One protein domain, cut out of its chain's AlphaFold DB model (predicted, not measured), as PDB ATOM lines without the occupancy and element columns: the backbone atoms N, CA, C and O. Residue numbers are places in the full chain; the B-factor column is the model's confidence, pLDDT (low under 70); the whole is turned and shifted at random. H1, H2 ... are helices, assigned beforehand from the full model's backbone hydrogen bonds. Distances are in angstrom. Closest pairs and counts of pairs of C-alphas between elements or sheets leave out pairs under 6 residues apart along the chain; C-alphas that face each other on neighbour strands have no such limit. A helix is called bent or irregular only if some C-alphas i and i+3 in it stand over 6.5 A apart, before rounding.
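Overview. This is residues 267 to 376 of the 520 residues of the protein "Mobilization protein" of Pseudomonas syringae pv. avii (UniProt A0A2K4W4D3). The longest helix, H6, is bent: H6b packs on H4, while H6a folds back at the end of H5, which packs on H3 in the middle. The start of H1 packs on H3 and H4; residues 281 to 288 stick out. The printed part, 110 residues with six named helices, H1 to H6, is all helix and compact: radius of gyration of the C-alphas 13.9 A, spans 43 by 35 by 23 A.

Along the chain. H6, residues 350 to 375, assigned as one helix by its hydrogen bonds, is bent: C-alphas 359 and 362 are 7.5 A apart. Its arms are H6a, 350 to 359, and H6b, 362 to 375. H1, 271 to 282, begins at C-alpha (19.990, 50.092, 1.798); H2 is 287 to 292, H3 294 to 311, H4 316 to 326, H5 329 to 346, 26.5 A long.

Arrangement. H3, H4, H5 and H6b form an up and down bundle, each running against the one before. H3 touches H5; the closest C-alphas, Gly 301 and Phe 335, are 4.1 A apart. In each helix and arm every O i to N i+4 pair is within hydrogen-bond range.

Size, cuts and confidence. The printed part has no cut; the links are tight. Thirty residues have pLDDT under 70.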
ATOM      1  N   GLN A 267      23.669  57.090  -2.799       88.31
ATOM      2  CA  GLN A 267      22.351  57.529  -3.247       88.31
ATOM      3  C   GLN A 267      21.525  56.370  -3.810       88.31
ATOM      4  O   GLN A 267      20.431  56.602  -4.328       88.31
ATOM      5  N   SER A 268      22.038  55.139  -3.711       91.50
ATOM      6  CA  SER A 268      21.344  53.945  -4.169       91.50
ATOM      7  C   SER A 268      19.994  53.790  -3.457       91.50
ATOM      8  O   SER A 268      19.894  54.063  -2.256       91.50
ATOM      9  N   PRO A 269      18.943  53.331  -4.163       89.50
ATOM     10  CA  PRO A 269      17.692  52.926  -3.526       89.50
ATOM     11  C   PRO A 269      17.848  51.661  -2.661       89.50
ATOM     12  O   PRO A 269      16.941  51.352  -1.893       89.50
ATOM     13  N   SER A 270      18.972  50.943  -2.785       94.88
ATOM     14  CA  SER A 270      19.332  49.804  -1.943       94.88
ATOM     15  C   SER A 270      19.997  50.263  -0.649       94.88
ATOM     16  O   SER A 270      21.057  50.897  -0.661       94.88
ATOM     17  N   GLU A 271      19.405  49.875   0.478       91.25
ATOM     18  CA  GLU A 271      19.990  50.092   1.798       91.25
ATOM     19  C   GLU A 271      21.271  49.278   1.974       91.25
ATOM     20  O   GLU A 271      22.246  49.778   2.532       91.25
ATOM     21  N   LEU A 272      21.305  48.055   1.442       90.81
ATOM     22  CA  LEU A 272      22.472  47.188   1.510       90.81
ATOM     23  C   LEU A 272      23.678  47.802   0.778       90.81
ATOM     24  O   LEU A 272      24.778  47.843   1.328       90.81
ATOM     25  N   VAL A 273      23.464  48.343  -0.427       94.62
ATOM     26  CA  VAL A 273      24.512  49.034  -1.201       94.62
ATOM     27  C   VAL A 273      24.969  50.310  -0.498       94.62
ATOM     28  O   VAL A 273      26.164  50.593  -0.447       94.62
ATOM     29  N   ARG A 274      24.044  51.058   0.111       92.69
ATOM     30  CA  ARG A 274      24.383  52.263   0.874       92.69
ATOM     31  C   ARG A 274      25.233  51.944   2.106       92.69
ATOM     32  O   ARG A 274      26.176  52.680   2.396       92.69
ATOM     33  N   LEU A 275      24.930  50.854   2.814       87.44
ATOM     34  CA  LEU A 275      25.717  50.382   3.957       87.44
ATOM     35  C   LEU A 275      27.122  49.927   3.534       87.44
ATOM     36  O   LEU A 275      28.095  50.277   4.201       87.44
ATOM     37  N   GLU A 276      27.255  49.219   2.408       90.44
ATOM     38  CA  GLU A 276      28.565  48.847   1.853       90.44
ATOM     39  C   GLU A 276      29.372  50.084   1.434       90.44
ATOM     40  O   GLU A 276      30.543  50.204   1.786       90.44
ATOM     41  N   ALA A 277      28.759  51.046   0.741       89.19
ATOM     42  CA  ALA A 277      29.432  52.280   0.336       89.19
ATOM     43  C   ALA A 277      29.856  53.137   1.542       89.19
ATOM     44  O   ALA A 277      30.937  53.730   1.546       89.19
ATOM     45  N   GLN A 278      29.045  53.163   2.603       82.38
ATOM     46  CA  GLN A 278      29.425  53.801   3.860       82.38
ATOM     47  C   GLN A 278      30.621  53.081   4.502       82.38
ATOM     48  O   GLN A 278      31.604  53.728   4.858       82.38
ATOM     49  N   TRP A 279      30.600  51.747   4.552       84.00
ATOM     50  CA  TRP A 279      31.723  50.953   5.054       84.00
ATOM     51  C   TRP A 279      33.016  51.199   4.259       84.00
ATOM     52  O   TRP A 279      34.070  51.416   4.855       84.00
ATOM     53  N   ARG A 280      32.942  51.268   2.924       78.81
ATOM     54  CA  ARG A 280      34.084  51.576   2.037       78.81
ATOM     55  C   ARG A 280      34.721  52.938   2.338       78.81
ATOM     56  O   ARG A 280      35.922  53.110   2.137       78.81
ATOM     57  N   ARG A 281      33.935  53.915   2.800       78.19
ATOM     58  CA  ARG A 281      34.447  55.235   3.202       78.19
ATOM     59  C   ARG A 281      35.120  55.210   4.561       78.19
ATOM     60  O   ARG A 281      36.156  55.849   4.733       78.19
ATOM     61  N   ASP A 282      34.525  54.489   5.500       68.06
ATOM     62  CA  ASP A 282      35.012  54.417   6.875       68.06
ATOM     63  C   ASP A 282      36.263  53.527   6.984       68.06
ATOM     64  O   ASP A 282      37.104  53.729   7.862       68.06
ATOM     65  N   PHE A 283      36.433  52.590   6.046       59.19
ATOM     66  CA  PHE A 283      37.578  51.689   5.940       59.19
ATOM     67  C   PHE A 283      38.263  51.848   4.575       59.19
ATOM     68  O   PHE A 283      37.949  51.098   3.649       59.19
ATOM     69  N   PRO A 284      39.218  52.793   4.428       62.81
ATOM     70  CA  PRO A 284      39.879  53.071   3.156       62.81
ATOM     71  C   PRO A 284      40.848  51.939   2.775       62.81
ATOM     72  O   PRO A 284      42.062  52.034   2.951       62.81
ATOM     73  N   MET A 285      40.290  50.854   2.248       53.59
ATOM     74  CA  MET A 285      40.978  49.788   1.526       53.59
ATOM     75  C   MET A 285      40.537  49.839   0.066       53.59
ATOM     76  O   MET A 285      39.375  50.130  -0.228       53.59
ATOM     77  N   SER A 286      41.452  49.561  -0.864       73.38
ATOM     78  CA  SER A 286      41.056  49.462  -2.268       73.38
ATOM     79  C   SER A 286      40.146  48.244  -2.473       73.38
ATOM     80  O   SER A 286      40.246  47.253  -1.750       73.38
ATOM     81  N   GLU A 287      39.275  48.277  -3.482       75.50
ATOM     82  CA  GLU A 287      38.440  47.118  -3.840       75.50
ATOM     83  C   GLU A 287      39.291  45.864  -4.121       75.50
ATOM     84  O   GLU A 287      38.914  44.744  -3.765       75.50
ATOM     85  N   ALA A 288      40.473  46.051  -4.714       70.31
ATOM     86  CA  ALA A 288      41.425  44.977  -4.954       70.31
ATOM     87  C   ALA A 288      41.938  44.363  -3.639       70.31
ATOM     88  O   ALA A 288      42.028  43.143  -3.535       70.31
ATOM     89  N   ASP A 289      42.216  45.178  -2.620       60.06
ATOM     90  CA  ASP A 289      42.675  44.691  -1.312       60.06
ATOM     91  C   ASP A 289      41.553  43.993  -0.534       60.06
ATOM     92  O   ASP A 289      41.788  42.974   0.118       60.06
ATOM     93  N   VAL A 290      40.324  44.511  -0.636       65.12
ATOM     94  CA  VAL A 290      39.128  43.891  -0.047       65.12
ATOM     95  C   VAL A 290      38.901  42.514  -0.663       65.12
ATOM     96  O   VAL A 290      38.854  41.522   0.061       65.12
ATOM     97  N   SER A 291      38.835  42.433  -1.994       71.19
ATOM     98  CA  SER A 291      38.561  41.183  -2.716       71.19
ATOM     99  C   SER A 291      39.687  40.147  -2.618       71.19
ATOM    100  O   SER A 291      39.415  38.947  -2.678       71.19
ATOM    101  N   ALA A 292      40.939  40.581  -2.434       61.09
ATOM    102  CA  ALA A 292      42.091  39.693  -2.266       61.09
ATOM    103  C   ALA A 292      42.240  39.121  -0.844       61.09
ATOM    104  O   ALA A 292      43.023  38.190  -0.645       61.09
ATOM    105  N   SER A 293      41.530  39.665   0.148       62.97
ATOM    106  CA  SER A 293      41.651  39.258   1.548       62.97
ATOM    107  C   SER A 293      40.504  38.348   1.973       62.97
ATOM    108  O   SER A 293      39.394  38.806   2.237       62.97
ATOM    109  N   ASP A 294      40.791  37.055   2.140       57.53
ATOM    110  CA  ASP A 294      39.824  36.069   2.647       57.53
ATOM    111  C   ASP A 294      39.221  36.469   3.999       57.53
ATOM    112  O   ASP A 294      38.040  36.249   4.257       57.53
ATOM    113  N   THR A 295      40.022  37.098   4.862       54.34
ATOM    114  CA  THR A 295      39.555  37.582   6.168       54.34
ATOM    115  C   THR A 295      38.556  38.722   6.020       54.34
ATOM    116  O   THR A 295      37.514  38.701   6.669       54.34
ATOM    117  N   VAL A 296      38.843  39.704   5.159       60.16
ATOM    118  CA  VAL A 296      37.931  40.834   4.936       60.16
ATOM    119  C   VAL A 296      36.663  40.343   4.247       60.16
ATOM    120  O   VAL A 296      35.572  40.665   4.703       60.16
ATOM    121  N   MET A 297      36.786  39.502   3.220       75.00
ATOM    122  CA  MET A 297      35.638  38.928   2.515       75.00
ATOM    123  C   MET A 297      34.757  38.073   3.430       75.00
ATOM    124  O   MET A 297      33.537  38.172   3.345       75.00
ATOM    125  N   GLY A 298      35.339  37.309   4.359       58.22
ATOM    126  CA  GLY A 298      34.576  36.598   5.388       58.22
ATOM    127  C   GLY A 298      33.778  37.543   6.296       58.22
ATOM    128  O   GLY A 298      32.586  37.330   6.498       58.22
ATOM    129  N   LEU A 299      34.396  38.631   6.772       64.94
ATOM    130  CA  LEU A 299      33.703  39.648   7.577       64.94
ATOM    131  C   LEU A 299      32.577  40.337   6.793       64.94
ATOM    132  O   LEU A 299      31.489  40.523   7.329       64.94
ATOM    133  N   ARG A 300      32.797  40.660   5.509       86.62
ATOM    134  CA  ARG A 300      31.733  41.206   4.648       86.62
ATOM    135  C   ARG A 300      30.579  40.213   4.482       86.62
ATOM    136  O   ARG A 300      29.428  40.630   4.448       86.62
ATOM    137  N   GLY A 301      30.873  38.913   4.402       74.38
ATOM    138  CA  GLY A 301      29.863  37.856   4.330       74.38
ATOM    139  C   GLY A 301      28.974  37.808   5.572       74.38
ATOM    140  O   GLY A 301      27.751  37.775   5.443       74.38
ATOM    141  N   GLU A 302      29.572  37.863   6.765       67.38
ATOM    142  CA  GLU A 302      28.837  37.934   8.038       67.38
ATOM    143  C   GLU A 302      27.993  39.223   8.129       67.38
ATOM    144  O   GLU A 302      26.790  39.151   8.395       67.38
ATOM    145  N   ASP A 303      28.576  40.388   7.821       76.62
ATOM    146  CA  ASP A 303      27.873  41.679   7.857       76.62
ATOM    147  C   ASP A 303      26.683  41.717   6.890       76.62
ATOM    148  O   ASP A 303      25.583  42.116   7.269       76.62
ATOM    149  N   HIS A 304      26.860  41.260   5.648       95.19
ATOM    150  CA  HIS A 304      25.784  41.257   4.658       95.19
ATOM    151  C   HIS A 304      24.652  40.292   5.023       95.19
ATOM    152  O   HIS A 304      23.499  40.590   4.715       95.19
ATOM    153  N   ALA A 305      24.941  39.175   5.702       79.88
ATOM    154  CA  ALA A 305      23.907  38.280   6.221       79.88
ATOM    155  C   ALA A 305      23.068  38.965   7.316       79.88
ATOM    156  O   ALA A 305      21.845  38.844   7.330       79.88
ATOM    157  N   VAL A 306      23.698  39.742   8.201       74.81
ATOM    158  CA  VAL A 306      22.979  40.529   9.216       74.81
ATOM    159  C   VAL A 306      22.173  41.653   8.566       74.81
ATOM    160  O   VAL A 306      21.002  41.852   8.894       74.81
ATOM    161  N   TRP A 307      22.773  42.387   7.630       87.06
ATOM    162  CA  TRP A 307      22.134  43.536   6.997       87.06
ATOM    163  C   TRP A 307      20.963  43.132   6.113       87.06
ATOM    164  O   TRP A 307      19.931  43.797   6.168       87.06
ATOM    165  N   ILE A 308      21.056  42.035   5.356       82.75
ATOM    166  CA  ILE A 308      19.932  41.581   4.529       82.75
ATOM    167  C   ILE A 308      18.731  41.181   5.395       82.75
ATOM    168  O   ILE A 308      17.602  41.529   5.062       82.75
ATOM    169  N   ILE A 309      18.969  40.548   6.550       79.00
ATOM    170  CA  ILE A 309      17.906  40.192   7.498       79.00
ATOM    171  C   ILE A 309      17.289  41.446   8.126       79.00
ATOM    172  O   ILE A 309      16.074  41.540   8.265       79.00
ATOM    173  N   ALA A 310      18.123  42.415   8.506       77.19
ATOM    174  CA  ALA A 310      17.671  43.629   9.178       77.19
ATOM    175  C   ALA A 310      16.921  44.596   8.249       77.19
ATOM    176  O   ALA A 310      16.043  45.329   8.705       77.19
ATOM    177  N   THR A 311      17.299  44.637   6.973       84.56
ATOM    178  CA  THR A 311      16.776  45.612   6.004       84.56
ATOM    179  C   THR A 311      15.652  45.057   5.138       84.56
ATOM    180  O   THR A 311      14.876  45.849   4.608       84.56
ATOM    181  N   ASP A 312      15.560  43.731   4.990       91.06
ATOM    182  CA  ASP A 312      14.715  43.068   3.988       91.06
ATOM    183  C   ASP A 312      14.911  43.654   2.571       91.06
ATOM    184  O   ASP A 312      13.973  43.795   1.782       91.06
ATOM    185  N   ASP A 313      16.146  44.061   2.252       89.88
ATOM    186  CA  ASP A 313      16.458  44.742   1.000       89.88
ATOM    187  C   ASP A 313      16.463  43.770  -0.187       89.88
ATOM    188  O   ASP A 313      17.445  43.087  -0.474       89.88
ATOM    189  N   LYS A 314      15.342  43.737  -0.909       92.69
ATOM    190  CA  LYS A 314      15.118  42.894  -2.095       92.69
ATOM    191  C   LYS A 314      15.357  43.627  -3.422       92.69
ATOM    192  O   LYS A 314      14.851  43.204  -4.465       92.69
ATOM    193  N   THR A 315      16.058  44.759  -3.399       95.88
ATOM    194  CA  THR A 315      16.327  45.552  -4.606       95.88
ATOM    195  C   THR A 315      17.268  44.826  -5.580       95.88
ATOM    196  O   THR A 315      18.100  44.007  -5.170       95.88
ATOM    197  N   PRO A 316      17.173  45.099  -6.895       96.19
ATOM    198  CA  PRO A 316      18.083  44.507  -7.875       96.19
ATOM    199  C   PRO A 316      19.542  44.926  -7.649       96.19
ATOM    200  O   PRO A 316      20.446  44.150  -7.953       96.19
ATOM    201  N   GLU A 317      19.786  46.108  -7.084       94.75
ATOM    202  CA  GLU A 317      21.117  46.580  -6.708       94.75
ATOM    203  C   GLU A 317      21.702  45.744  -5.556       94.75
ATOM    204  O   GLU A 317      22.844  45.288  -5.661       94.75
ATOM    205  N   ALA A 318      20.913  45.443  -4.514       94.38
ATOM    206  CA  ALA A 318      21.315  44.518  -3.451       94.38
ATOM    207  C   ALA A 318      21.618  43.118  -4.006       94.38
ATOM    208  O   ALA A 318      22.650  42.523  -3.688       94.38
ATOM    209  N   ALA A 319      20.753  42.603  -4.889       96.56
ATOM    210  CA  ALA A 319      20.947  41.303  -5.522       96.56
ATOM    211  C   ALA A 319      22.240  41.245  -6.355       96.56
ATOM    212  O   ALA A 319      22.988  40.265  -6.278       96.56
ATOM    213  N   ALA A 320      22.525  42.295  -7.133       96.06
ATOM    214  CA  ALA A 320      23.741  42.395  -7.934       96.06
ATOM    215  C   ALA A 320      24.997  42.441  -7.051       96.06
ATOM    216  O   ALA A 320      25.956  41.711  -7.315       96.06
ATOM    217  N   MET A 321      24.970  43.232  -5.974       95.38
ATOM    218  CA  MET A 321      26.081  43.332  -5.030       95.38
ATOM    219  C   MET A 321      26.354  41.994  -4.333       95.38
ATOM    220  O   MET A 321      27.488  41.512  -4.349       95.38
ATOM    221  N   LEU A 322      25.316  41.351  -3.783       96.56
ATOM    222  CA  LEU A 322      25.442  40.034  -3.156       96.56
ATOM    223  C   LEU A 322      26.008  39.011  -4.141       96.56
ATOM    224  O   LEU A 322      26.927  38.285  -3.783       96.56
ATOM    225  N   THR A 323      25.512  38.986  -5.384       96.38
ATOM    226  CA  THR A 323      25.994  38.072  -6.433       96.38
ATOM    227  C   THR A 323      27.485  38.258  -6.710       96.38
ATOM    228  O   THR A 323      28.210  37.268  -6.780       96.38
ATOM    229  N   ALA A 324      27.954  39.505  -6.827       93.69
ATOM    230  CA  ALA A 324      29.361  39.806  -7.085       93.69
ATOM    231  C   ALA A 324      30.276  39.340  -5.941       93.69
ATOM    232  O   ALA A 324      31.315  38.731  -6.188       93.69
ATOM    233  N   TYR A 325      29.878  39.566  -4.686       93.25
ATOM    234  CA  TYR A 325      30.660  39.129  -3.526       93.25
ATOM    235  C   TYR A 325      30.632  37.603  -3.342       93.25
ATOM    236  O   TYR A 325      31.629  37.016  -2.919       93.25
ATOM    237  N   MET A 326      29.527  36.946  -3.710       92.38
ATOM    238  CA  MET A 326      29.329  35.493  -3.587       92.38
ATOM    239  C   MET A 326      30.297  34.654  -4.444       92.38
ATOM    240  O   MET A 326      30.451  33.450  -4.210       92.38
ATOM    241  N   GLU A 327      30.963  35.277  -5.420       87.88
ATOM    242  CA  GLU A 327      32.063  34.682  -6.193       87.88
ATOM    243  C   GLU A 327      33.258  34.301  -5.311       87.88
ATOM    244  O   GLU A 327      33.982  33.349  -5.608       87.88
ATOM    245  N   ASN A 328      33.470  35.032  -4.213       84.81
ATOM    246  CA  ASN A 328      34.519  34.731  -3.255       84.81
ATOM    247  C   ASN A 328      34.063  33.614  -2.295       84.81
ATOM    248  O   ASN A 328      33.018  33.705  -1.651       84.81
ATOM    249  N   ASP A 329      34.869  32.552  -2.195       74.50
ATOM    250  CA  ASP A 329      34.602  31.387  -1.339       74.50
ATOM    251  C   ASP A 329      34.470  31.773   0.139       74.50
ATOM    252  O   ASP A 329      33.465  31.445   0.768       74.50
ATOM    253  N   SER A 330      35.416  32.557   0.660       67.69
ATOM    254  CA  SER A 330      35.429  33.003   2.057       67.69
ATOM    255  C   SER A 330      34.201  33.842   2.410       67.69
ATOM    256  O   SER A 330      33.601  33.637   3.463       67.69
ATOM    257  N   TYR A 331      33.777  34.737   1.513       88.12
ATOM    258  CA  TYR A 331      32.533  35.494   1.670       88.12
ATOM    259  C   TYR A 331      31.307  34.586   1.683       88.12
ATOM    260  O   TYR A 331      30.475  34.685   2.581       88.12
ATOM    261  N   ARG A 332      31.178  33.697   0.691       88.94
ATOM    262  CA  ARG A 332      29.979  32.869   0.527       88.94
ATOM    263  C   ARG A 332      29.785  31.912   1.698       88.94
ATOM    264  O   ARG A 332      28.657  31.735   2.153       88.94
ATOM    265  N   GLU A 333      30.855  31.298   2.198       70.31
ATOM    266  CA  GLU A 333      30.765  30.419   3.367       70.31
ATOM    267  C   GLU A 333      30.395  31.198   4.637       70.31
ATOM    268  O   GLU A 333      29.518  30.770   5.389       70.31
ATOM    269  N   ALA A 334      30.991  32.375   4.842       67.38
ATOM    270  CA  ALA A 334      30.678  33.232   5.980       67.38
ATOM    271  C   ALA A 334      29.231  33.758   5.934       67.38
ATOM    272  O   ALA A 334      28.520  33.714   6.937       67.38
ATOM    273  N   PHE A 335      28.752  34.149   4.750       87.88
ATOM    274  CA  PHE A 335      27.374  34.572   4.516       87.88
ATOM    275  C   PHE A 335      26.368  33.454   4.824       87.88
ATOM    276  O   PHE A 335      25.418  33.663   5.581       87.88
ATOM    277  N   LYS A 336      26.595  32.234   4.309       85.94
ATOM    278  CA  LYS A 336      25.755  31.062   4.622       85.94
ATOM    279  C   LYS A 336      25.743  30.751   6.120       85.94
ATOM    280  O   LYS A 336      24.676  30.504   6.676       85.94
ATOM    281  N   SER A 337      26.904  30.809   6.778       69.06
ATOM    282  CA  SER A 337      27.016  30.610   8.229       69.06
ATOM    283  C   SER A 337      26.256  31.681   9.020       69.06
ATOM    284  O   SER A 337      25.647  31.374  10.048       69.06
ATOM    285  N   GLY A 338      26.272  32.934   8.558       73.06
ATOM    286  CA  GLY A 338      25.493  34.029   9.138       73.06
ATOM    287  C   GLY A 338      23.988  33.763   9.075       73.06
ATOM    288  O   GLY A 338      23.298  33.885  10.088       73.06
ATOM    289  N   LEU A 339      23.488  33.299   7.923       74.50
ATOM    290  CA  LEU A 339      22.083  32.902   7.780       74.50
ATOM    291  C   LEU A 339      21.733  31.720   8.693       74.50
ATOM    292  O   LEU A 339      20.752  31.790   9.427       74.50
ATOM    293  N   GLU A 340      22.549  30.661   8.715       72.94
ATOM    294  CA  GLU A 340      22.320  29.494   9.583       72.94
ATOM    295  C   GLU A 340      22.239  29.893  11.067       72.94
ATOM    296  O   GLU A 340      21.389  29.398  11.810       72.94
ATOM    297  N   THR A 341      23.084  30.837  11.491       70.19
ATOM    298  CA  THR A 341      23.069  31.376  12.857       70.19
ATOM    299  C   THR A 341      21.739  32.061  13.171       70.19
ATOM    300  O   THR A 341      21.178  31.838  14.246       70.19
ATOM    301  N   ALA A 342      21.196  32.840  12.231       66.88
ATOM    302  CA  ALA A 342      19.890  33.473  12.396       66.88
ATOM    303  C   ALA A 342      18.757  32.436  12.496       66.88
ATOM    304  O   ALA A 342      17.928  32.531  13.400       66.88
ATOM    305  N   TYR A 343      18.766  31.401  11.648       70.50
ATOM    306  CA  TYR A 343      17.768  30.322  11.684       70.50
ATOM    307  C   TYR A 343      17.762  29.563  13.012       70.50
ATOM    308  O   TYR A 343      16.699  29.345  13.592       70.50
ATOM    309  N   ARG A 344      18.941  29.223  13.545       66.25
ATOM    310  CA  ARG A 344      19.069  28.546  14.849       66.25
ATOM    311  C   ARG A 344      18.475  29.361  15.994       66.25
ATOM    312  O   ARG A 344      17.931  28.804  16.942       66.25
ATOM    313  N   GLN A 345      18.569  30.687  15.923       64.50
ATOM    314  CA  GLN A 345      18.063  31.565  16.974       64.50
ATOM    315  C   GLN A 345      16.527  31.588  17.033       64.50
ATOM    316  O   GLN A 345      15.955  31.833  18.097       64.50
ATOM    317  N   VAL A 346      15.865  31.290  15.910       69.31
ATOM    318  CA  VAL A 346      14.401  31.290  15.780       69.31
ATOM    319  C   VAL A 346      13.794  29.895  15.623       69.31
ATOM    320  O   VAL A 346      12.579  29.786  15.514       69.31
ATOM    321  N   GLU A 347      14.594  28.827  15.675       67.00
ATOM    322  CA  GLU A 347      14.190  27.450  15.336       67.00
ATOM    323  C   GLU A 347      12.964  26.945  16.126       67.00
ATOM    324  O   GLU A 347      12.112  26.246  15.585       67.00
ATOM    325  N   ASN A 348      12.807  27.381  17.380       72.06
ATOM    326  CA  ASN A 348      11.674  27.011  18.240       72.06
ATOM    327  C   ASN A 348      10.409  27.871  18.033       72.06
ATOM    328  O   ASN A 348       9.423  27.707  18.753       72.06
ATOM    329  N   TRP A 349      10.428  28.809  17.082       73.94
ATOM    330  CA  TRP A 349       9.362  29.779  16.827       73.94
ATOM    331  C   TRP A 349       8.897  29.676  15.366       73.94
ATOM    332  O   TRP A 349       9.411  30.394  14.509       73.94
ATOM    333  N   PRO A 350       7.890  28.834  15.056       70.44
ATOM    334  CA  PRO A 350       7.514  28.526  13.674       70.44
ATOM    335  C   PRO A 350       7.200  29.749  12.804       70.44
ATOM    336  O   PRO A 350       7.556  29.775  11.630       70.44
ATOM    337  N   GLN A 351       6.571  30.781  13.377       67.12
ATOM    338  CA  GLN A 351       6.283  32.018  12.647       67.12
ATOM    339  C   GLN A 351       7.560  32.795  12.301       67.12
ATOM    340  O   GLN A 351       7.688  33.287  11.191       67.12
ATOM    341  N   ALA A 352       8.528  32.858  13.217       63.75
ATOM    342  CA  ALA A 352       9.779  33.570  12.979       63.75
ATOM    343  C   ALA A 352      10.667  32.850  11.950       63.75
ATOM    344  O   ALA A 352      11.368  33.510  11.190       63.75
ATOM    345  N   VAL A 353      10.597  31.514  11.873       66.56
ATOM    346  CA  VAL A 353      11.226  30.743  10.786       66.56
ATOM    347  C   VAL A 353      10.599  31.105   9.436       66.56
ATOM    348  O   VAL A 353      11.328  31.389   8.492       66.56
ATOM    349  N   GLN A 354       9.264  31.172   9.351       68.38
ATOM    350  CA  GLN A 354       8.568  31.564   8.118       68.38
ATOM    351  C   GLN A 354       8.895  32.999   7.690       68.38
ATOM    352  O   GLN A 354       9.100  33.258   6.505       68.38
ATOM    353  N   ASP A 355       8.959  33.929   8.642       69.94
ATOM    354  CA  ASP A 355       9.327  35.315   8.363       69.94
ATOM    355  C   ASP A 355      10.779  35.388   7.848       69.94
ATOM    356  O   ASP A 355      11.062  36.081   6.870       69.94
ATOM    357  N   LEU A 356      11.697  34.608   8.436       69.25
ATOM    358  CA  LEU A 356      13.092  34.539   7.995       69.25
ATOM    359  C   LEU A 356      13.245  33.882   6.613       69.25
ATOM    360  O   LEU A 356      14.051  34.355   5.810       69.25
ATOM    361  N   ASP A 357      12.443  32.864   6.291       74.25
ATOM    362  CA  ASP A 357      12.373  32.285   4.942       74.25
ATOM    363  C   ASP A 357      11.975  33.341   3.906       74.25
ATOM    364  O   ASP A 357      12.596  33.442   2.847       74.25
ATOM    365  N   GLN A 358      10.977  34.175   4.217       79.38
ATOM    366  CA  GLN A 358      10.526  35.245   3.320       79.38
ATOM    367  C   GLN A 358      11.548  36.374   3.163       79.38
ATOM    368  O   GLN A 358      11.656  36.965   2.083       79.38
ATOM    369  N   ILE A 359      12.278  36.707   4.227       79.75
ATOM    370  CA  ILE A 359      13.312  37.747   4.197       79.75
ATOM    371  C   ILE A 359      14.535  37.260   3.410       79.75
ATOM    372  O   ILE A 359      15.072  37.971   2.561       79.75
ATOM    373  N   THR A 360      14.957  36.015   3.634       84.50
ATOM    374  CA  THR A 360      16.194  35.474   3.055       84.50
ATOM    375  C   THR A 360      16.010  34.811   1.688       84.50
ATOM    376  O   THR A 360      17.007  34.484   1.044       84.50
ATOM    377  N   GLU A 361      14.776  34.667   1.185       86.31
ATOM    378  CA  GLU A 361      14.462  33.973  -0.074       86.31
ATOM    379  C   GLU A 361      15.353  34.415  -1.249       86.31
ATOM    380  O   GLU A 361      15.896  33.583  -1.984       86.31
ATOM    381  N   MET A 362      15.529  35.730  -1.433       95.19
ATOM    382  CA  MET A 362      16.372  36.280  -2.499       95.19
ATOM    383  C   MET A 362      17.836  35.866  -2.320       95.19
ATOM    384  O   MET A 362      18.466  35.391  -3.265       95.19
ATOM    385  N   ALA A 363      18.371  36.023  -1.110       88.06
ATOM    386  CA  ALA A 363      19.752  35.692  -0.789       88.06
ATOM    387  C   ALA A 363      20.041  34.197  -0.980       88.06
ATOM    388  O   ALA A 363      21.044  33.837  -1.596       88.06
ATOM    389  N   VAL A 364      19.134  33.324  -0.534       83.69
ATOM    390  CA  VAL A 364      19.244  31.869  -0.714       83.69
ATOM    391  C   VAL A 364      19.237  31.498  -2.199       83.69
ATOM    392  O   VAL A 364      20.058  30.686  -2.628       83.69
ATOM    393  N   LYS A 365      18.382  32.126  -3.019       82.75
ATOM    394  CA  LYS A 365      18.395  31.922  -4.480       82.75
ATOM    395  C   LYS A 365      19.715  32.358  -5.113       82.75
ATOM    396  O   LYS A 365      20.218  31.649  -5.982       82.75
ATOM    397  N   ILE A 366      20.292  33.480  -4.678       89.81
ATOM    398  CA  ILE A 366      21.600  33.948  -5.166       89.81
ATOM    399  C   ILE A 366      22.693  32.937  -4.815       89.81
ATOM    400  O   ILE A 366      23.457  32.554  -5.700       89.81
ATOM    401  N   VAL A 367      22.734  32.451  -3.567       81.25
ATOM    402  CA  VAL A 367      23.666  31.389  -3.150       81.25
ATOM    403  C   VAL A 367      23.533  30.189  -4.087       81.25
ATOM    404  O   VAL A 367      24.514  29.783  -4.701       81.25
ATOM    405  N   GLN A 368      22.317  29.668  -4.269       76.94
ATOM    406  CA  GLN A 368      22.069  28.498  -5.115       76.94
ATOM    407  C   GLN A 368      22.497  28.713  -6.572       76.94
ATOM    408  O   GLN A 368      23.101  27.826  -7.167       76.94
ATOM    409  N   GLN A 369      22.208  29.878  -7.158       82.12
ATOM    410  CA  GLN A 369      22.576  30.194  -8.541       82.12
ATOM    411  C   GLN A 369      24.090  30.312  -8.721       82.12
ATOM    412  O   GLN A 369      24.647  29.779  -9.685       82.12
ATOM    413  N   VAL A 370      24.760  30.998  -7.796       78.44
ATOM    414  CA  VAL A 370      26.212  31.176  -7.834       78.44
ATOM    415  C   VAL A 370      26.906  29.836  -7.635       78.44
ATOM    416  O   VAL A 370      27.767  29.488  -8.436       78.44
ATOM    417  N   GLU A 371      26.485  29.043  -6.651       79.19
ATOM    418  CA  GLU A 371      27.023  27.703  -6.417       79.19
ATOM    419  C   GLU A 371      26.759  26.768  -7.597       79.19
ATOM    420  O   GLU A 371      27.677  26.092  -8.050       79.19
ATOM    421  N   ALA A 372      25.556  26.771  -8.175       76.75
ATOM    422  CA  ALA A 372      25.271  25.975  -9.365       76.75
ATOM    423  C   ALA A 372      26.191  26.360 -10.531       76.75
ATOM    424  O   ALA A 372      26.713  25.484 -11.214       76.75
ATOM    425  N   ARG A 373      26.443  27.653 -10.752       83.69
ATOM    426  CA  ARG A 373      27.355  28.114 -11.807       83.69
ATOM    427  C   ARG A 373      28.813  27.746 -11.525       83.69
ATOM    428  O   ARG A 373      29.514  27.353 -12.453       83.69
ATOM    429  N   LEU A 374      29.264  27.867 -10.277       70.25
ATOM    430  CA  LEU A 374      30.640  27.554  -9.876       70.25
ATOM    431  C   LEU A 374      30.917  26.044  -9.830       70.25
ATOM    432  O   LEU A 374      32.043  25.625 -10.093       70.25
ATOM    433  N   TYR A 375      29.899  25.235  -9.522       63.00
ATOM    434  CA  TYR A 375      30.035  23.806  -9.226       63.00
ATOM    435  C   TYR A 375      29.323  22.878 -10.223       63.00
ATOM    436  O   TYR A 375      29.282  21.666 -10.008       63.00
ATOM    437  N   SER A 376      28.793  23.397 -11.335       57.47
ATOM    438  CA  SER A 376      28.315  22.548 -12.434       57.47
ATOM    439  C   SER A 376      29.470  21.772 -13.081       57.47
ATOM    440  O   SER A 376      30.569  22.297 -13.270       57.47
TER     441      SER A 376